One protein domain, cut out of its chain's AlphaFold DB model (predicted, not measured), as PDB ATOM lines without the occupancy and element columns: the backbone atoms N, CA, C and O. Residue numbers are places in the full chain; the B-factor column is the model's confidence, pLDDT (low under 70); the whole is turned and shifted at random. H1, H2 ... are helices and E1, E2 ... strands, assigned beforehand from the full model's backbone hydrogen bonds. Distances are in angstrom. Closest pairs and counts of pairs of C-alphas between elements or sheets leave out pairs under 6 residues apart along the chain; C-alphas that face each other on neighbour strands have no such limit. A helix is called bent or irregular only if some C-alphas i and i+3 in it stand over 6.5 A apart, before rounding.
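Overview. This is residues 35 to 75 of the 75 residues of an uncharacterized protein of Gimesia fumaroli (UniProt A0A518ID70). A small two-stranded hairpin, E1 and E2, and one long straight helix, H1, make the two arms of an open V, joined at its corner by the short stretch of residues 48 to 51. The helix arm does not fold back on the hairpin: residues 51 to 57 and 59 to 75 stand free, and the hairpin is the smaller arm. The printed part has 41 residues with two named strands and one named helix, in the order E1, E2, H1; the sheet has the order E1 - E2 and is antiparallel, and the class is mixed, helices and strands. The whole is extended, with a radius of gyration of the C-alphas of 15.5 A, and flat in outline, spanning 43 by 27 by 8 A.

Arrangement. E1, residues 36 to 40, and E2, residues 43 to 47, are antiparallel neighbour strands and form a hairpin, with 144 degrees between their N-to-C directions. The C-alphas of Thr 37 and Glu 46 face each other at 4.6 A, and those of Ile 39 and Pro 44 at 4.5 A. N 45 and O 38 are within hydrogen-bond range at 2.7 A, and N 38 and O 45 at 2.9 A. The link from E1 to E2, two residues, is tight. A tight link of four residues joins E2 to H1, residues 52 to 72. E1 and H1 are apart, with no C-alpha of the one within 8 A of the other. In H1 every O i to N i+4 pair is within hydrogen-bond range.

Along the chain. E1 begins at C-alpha 36, at (34.417, 15.992, -23.545), and measures 11.9 A from first to last C-alpha. E2 runs from Asn 43 to Val 47, 12.4 A long, and ends at C-alpha 47, at (32.868, 10.940, -23.932). H1 has 21 residues and measures 30.3 A, from C-alpha 52 at (35.556, 5.211, -10.557) to C-alpha 72 at (55.785, -12.513, -24.495). It is not bent.

Size, cuts and confidence. The two C-alphas farthest apart are those of Pro 44 and Pro 75, at 43.6 A, and the first and last printed C-alphas, of Ser 35 and Pro 75, are 42.9 A apart. The printed part has no cut, and Pro 75 is the chain's last residue. Neither of the two links is long. The mean pLDDT of the printed part is 79.7, with 86 for H1, 78 for E2 and 73 for E1. The model's confidence is low, under 70, at residues 35 to 36 and 72 to 75.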
ATOM      1  N   SER A  35      31.806  14.576 -20.587       64.38
ATOM      2  CA  SER A  35      32.995  15.235 -20.044       64.38
ATOM      3  C   SER A  35      33.778  15.970 -21.134       64.38
ATOM      4  O   SER A  35      34.370  17.016 -20.877       64.38
ATOM      5  N   VAL A  36      33.766  15.429 -22.358       65.38
ATOM      6  CA  VAL A  36      34.417  15.992 -23.545       65.38
ATOM      7  C   VAL A  36      33.657  15.541 -24.796       65.38
ATOM      8  O   VAL A  36      33.273  14.377 -24.905       65.38
ATOM      9  N   THR A  37      33.493  16.426 -25.779       70.81
ATOM     10  CA  THR A  37      33.090  16.045 -27.143       70.81
ATOM     11  C   THR A  37      34.337  15.987 -28.021       70.81
ATOM     12  O   THR A  37      35.018  16.996 -28.208       70.81
ATOM     13  N   LEU A  38      34.663  14.810 -28.555       76.81
ATOM     14  CA  LEU A  38      35.804  14.604 -29.452       76.81
ATOM     15  C   LEU A  38      35.313  14.394 -30.881       76.81
ATOM     16  O   LEU A  38      34.360  13.657 -31.107       76.81
ATOM     17  N   ILE A  39      35.983  14.987 -31.867       77.12
ATOM     18  CA  ILE A  39      35.697  14.688 -33.273       77.12
ATOM     19  C   ILE A  39      36.501  13.444 -33.655       77.12
ATOM     20  O   ILE A  39      37.708  13.521 -33.880       77.12
ATOM     21  N   SER A  40      35.833  12.293 -33.710       75.69
ATOM     22  CA  SER A  40      36.414  11.023 -34.150       75.69
ATOM     23  C   SER A  40      35.864  10.679 -35.532       75.69
ATOM     24  O   SER A  40      34.652  10.592 -35.720       75.69
ATOM     25  N   ASN A  41      36.742  10.521 -36.527       81.38
ATOM     26  CA  ASN A  41      36.368  10.197 -37.912       81.38
ATOM     27  C   ASN A  41      35.351  11.170 -38.548       81.38
ATOM     28  O   ASN A  41      34.501  10.763 -39.336       81.38
ATOM     29  N   GLY A  42      35.423  12.457 -38.195       77.25
ATOM     30  CA  GLY A  42      34.506  13.487 -38.697       77.25
ATOM     31  C   GLY A  42      33.158  13.563 -37.973       77.25
ATOM     32  O   GLY A  42      32.375  14.454 -38.285       77.25
ATOM     33  N   ASN A  43      32.907  12.697 -36.983       81.25
ATOM     34  CA  ASN A  43      31.696  12.732 -36.168       81.25
ATOM     35  C   ASN A  43      32.002  13.175 -34.729       81.25
ATOM     36  O   ASN A  43      32.963  12.681 -34.127       81.25
ATOM     37  N   PRO A  44      31.188  14.074 -34.148       76.50
ATOM     38  CA  PRO A  44      31.269  14.369 -32.727       76.50
ATOM     39  C   PRO A  44      30.883  13.113 -31.937       76.50
ATOM     40  O   PRO A  44      29.803  12.557 -32.104       76.50
ATOM     41  N   THR A  45      31.805  12.648 -31.104       79.88
ATOM     42  CA  THR A  45      31.629  11.539 -30.171       79.88
ATOM     43  C   THR A  45      31.667  12.104 -28.762       79.88
ATOM     44  O   THR A  45      32.631  12.762 -28.365       79.88
ATOM     45  N   GLU A  46      30.601  11.861 -28.015       78.81
ATOM     46  CA  GLU A  46      30.474  12.261 -26.621       78.81
ATOM     47  C   GLU A  46      31.202  11.260 -25.720       78.81
ATOM     48  O   GLU A  46      30.953  10.056 -25.778       78.81
ATOM     49  N   VAL A  47      32.130  11.755 -24.899       75.50
ATOM     50  CA  VAL A  47      32.868  10.940 -23.932       75.50
ATOM     51  C   VAL A  47      32.254  11.141 -22.560       75.50
ATOM     52  O   VAL A  47      32.412  12.189 -21.927       75.50
ATOM     53  N   TYR A  48      31.559  10.116 -22.091       76.00
ATOM     54  CA  TYR A  48      30.960  10.105 -20.768       76.00
ATOM     55  C   TYR A  48      32.009   9.775 -19.699       76.00
ATOM     56  O   TYR A  48      32.886   8.939 -19.943       76.00
ATOM     57  N   PRO A  49      31.954  10.432 -18.527       72.62
ATOM     58  CA  PRO A  49      32.812  10.068 -17.411       72.62
ATOM     59  C   PRO A  49      32.499   8.630 -16.980       72.62
ATOM     60  O   PRO A  49      31.354   8.280 -16.707       72.62
ATOM     61  N   ILE A  50      33.536   7.799 -16.961       78.56
ATOM     62  CA  ILE A  50      33.477   6.400 -16.534       78.56
ATOM     63  C   ILE A  50      33.346   6.374 -15.004       78.56
ATOM     64  O   ILE A  50      33.920   7.240 -14.333       78.56
ATOM     65  N   SER A  51      32.615   5.408 -14.433       84.75
ATOM     66  CA  SER A  51      32.544   5.290 -12.971       84.75
ATOM     67  C   SER A  51      33.943   5.015 -12.392       84.75
ATOM     68  O   SER A  51      34.776   4.381 -13.050       84.75
ATOM     69  N   PRO A  52      34.253   5.469 -11.165       80.62
ATOM     70  CA  PRO A  52      35.556   5.211 -10.557       80.62
ATOM     71  C   PRO A  52      35.863   3.707 -10.433       80.62
ATOM     72  O   PRO A  52      37.023   3.315 -10.562       80.62
ATOM     73  N   GLU A  53      34.847   2.853 -10.248       85.88
ATOM     74  CA  GLU A  53      35.034   1.396 -10.211       85.88
ATOM     75  C   GLU A  53      35.425   0.836 -11.584       85.88
ATOM     76  O   GLU A  53      36.343   0.018 -11.699       85.88
ATOM     77  N   GLU A  54      34.761   1.294 -12.644       83.50
ATOM     78  CA  GLU A  54      35.070   0.899 -14.018       83.50
ATOM     79  C   GLU A  54      36.448   1.413 -14.456       83.50
ATOM     80  O   GLU A  54      37.214   0.683 -15.092       83.50
ATOM     81  N   GLN A  55      36.819   2.632 -14.053       84.75
ATOM     82  CA  GLN A  55      38.144   3.194 -14.301       84.75
ATOM     83  C   GLN A  55      39.244   2.377 -13.610       84.75
ATOM     84  O   GLN A  55      40.294   2.120 -14.206       84.75
ATOM     85  N   GLN A  56      39.008   1.938 -12.371       88.25
ATOM     86  CA  GLN A  56      39.940   1.075 -11.652       88.25
ATOM     87  C   GLN A  56      40.109  -0.275 -12.359       88.25
ATOM     88  O   GLN A  56      41.239  -0.717 -12.576       88.25
ATOM     89  N   LYS A  57      39.007  -0.898 -12.791       91.12
ATOM     90  CA  LYS A  57      39.049  -2.159 -13.539       91.12
ATOM     91  C   LYS A  57      39.839  -2.030 -14.845       91.12
ATOM     92  O   LYS A  57      40.668  -2.885 -15.152       91.12
ATOM     93  N   LEU A  58      39.642  -0.934 -15.583       89.81
ATOM     94  CA  LEU A  58      40.396  -0.642 -16.805       89.81
ATOM     95  C   LEU A  58      41.907  -0.540 -16.532       89.81
ATOM     96  O   LEU A  58      42.721  -1.079 -17.286       89.81
ATOM     97  N   LEU A  59      42.297   0.127 -15.441       90.25
ATOM     98  CA  LEU A  59      43.701   0.251 -15.035       90.25
ATOM     99  C   LEU A  59      44.318  -1.108 -14.676       90.25
ATOM    100  O   LEU A  59      45.452  -1.389 -15.074       90.25
ATOM    101  N   GLU A  60      43.582  -1.960 -13.964       93.50
ATOM    102  CA  GLU A  60      44.014  -3.322 -13.630       93.50
ATOM    103  C   GLU A  60      44.215  -4.181 -14.890       93.50
ATOM    104  O   GLU A  60      45.247  -4.849 -15.034       93.50
ATOM    105  N   GLU A  61      43.282  -4.116 -15.843       92.31
ATOM    106  CA  GLU A  61      43.388  -4.820 -17.124       92.31
ATOM    107  C   GLU A  61      44.576  -4.319 -17.957       92.31
ATOM    108  O   GLU A  61      45.354  -5.123 -18.481       92.31
ATOM    109  N   MET A  62      44.790  -3.002 -18.019       92.19
ATOM    110  CA  MET A  62      45.951  -2.416 -18.692       92.19
ATOM    111  C   MET A  62      47.276  -2.867 -18.072       92.19
ATOM    112  O   MET A  62      48.224  -3.191 -18.796       92.19
ATOM    113  N   LEU A  63      47.363  -2.906 -16.740       92.62
ATOM    114  CA  LEU A  63      48.550  -3.390 -16.035       92.62
ATOM    115  C   LEU A  63      48.822  -4.861 -16.355       92.62
ATOM    116  O   LEU A  63      49.965  -5.223 -16.651       92.62
ATOM    117  N   LYS A  64      47.781  -5.700 -16.357       93.00
ATOM    118  CA  LYS A  64      47.889  -7.116 -16.720       93.00
ATOM    119  C   LYS A  64      48.377  -7.291 -18.159       93.00
ATOM    120  O   LYS A  64      49.332  -8.032 -18.390       93.00
ATOM    121  N   TYR A  65      47.800  -6.546 -19.101       90.75
ATOM    122  CA  TYR A  65      48.211  -6.562 -20.505       90.75
ATOM    123  C   TYR A  65      49.688  -6.172 -20.679       90.75
ATOM    124  O   TYR A  65      50.438  -6.832 -21.400       90.75
ATOM    125  N   GLN A  66      50.158  -5.138 -19.972       87.06
ATOM    126  CA  GLN A  66      51.572  -4.755 -20.010       87.06
ATOM    127  C   GLN A  66      52.497  -5.843 -19.448       87.06
ATOM    128  O   GLN A  66      53.598  -6.047 -19.970       87.06
ATOM    129  N   GLN A  67      52.080  -6.541 -18.389       86.88
ATOM    130  CA  GLN A  67      52.847  -7.649 -17.819       86.88
ATOM    131  C   GLN A  67      52.921  -8.845 -18.776       86.88
ATOM    132  O   GLN A  67      54.002  -9.409 -18.952       86.88
ATOM    133  N   GLU A  68      51.814  -9.203 -19.430       86.06
ATOM    134  CA  GLU A  68      51.784 -10.244 -20.465       86.06
ATOM    135  C   GLU A  68      52.656  -9.882 -21.664       86.06
ATOM    136  O   GLU A  68      53.477 -10.695 -22.088       86.06
ATOM    137  N   LYS A  69      52.580  -8.637 -22.147       83.81
ATOM    138  CA  LYS A  69      53.441  -8.153 -23.232       83.81
ATOM    139  C   LYS A  69      54.924  -8.298 -22.879       83.81
ATOM    140  O   LYS A  69      55.689  -8.818 -23.683       83.81
ATOM    141  N   LYS A  70      55.322  -7.925 -21.656       78.31
ATOM    142  CA  LYS A  70      56.704  -8.096 -21.161       78.31
ATOM    143  C   LYS A  70      57.131  -9.562 -21.027       78.31
ATOM    144  O   LYS A  70      58.324  -9.846 -21.111       78.31
ATOM    145  N   ARG A  71      56.195 -10.487 -20.783       70.56
ATOM    146  CA  ARG A  71      56.468 -11.935 -20.754       70.56
ATOM    147  C   ARG A  71      56.612 -12.511 -22.161       70.56
ATOM    148  O   ARG A  71      57.495 -13.333 -22.370       70.56
ATOM    149  N   SER A  72      55.792 -12.053 -23.103       62.12
ATOM    150  CA  SER A  72      55.785 -12.513 -24.495       62.12
ATOM    151  C   SER A  72      56.988 -12.031 -25.309       62.12
ATOM    152  O   SER A  72      57.309 -12.648 -26.317       62.12
ATOM    153  N   THR A  73      57.640 -10.934 -24.912       58.72
ATOM    154  CA  THR A  73      58.819 -10.384 -25.605       58.72
ATOM    155  C   THR A  73      60.150 -10.820 -24.985       58.72
ATOM    156  O   THR A  73      61.170 -10.173 -25.225       58.72
ATOM    157  N   ARG A  74      60.163 -11.862 -24.144       58.34
ATOM    158  CA  ARG A  74      61.421 -12.511 -23.749       58.34
ATOM    159  C   ARG A  74      61.856 -13.436 -24.899       58.34
ATOM    160  O   ARG A  74      61.005 -14.207 -25.337       58.34
ATOM    161  N   PRO A  75      63.093 -13.308 -25.417       56.56
ATOM    162  CA  PRO A  75      63.602 -14.179 -26.476       56.56
ATOM    163  C   PRO A  75      63.702 -15.638 -26.021       56.56
ATOM    164  O   PRO A  75      63.845 -15.868 -24.795       56.56
TER     165      PRO A  75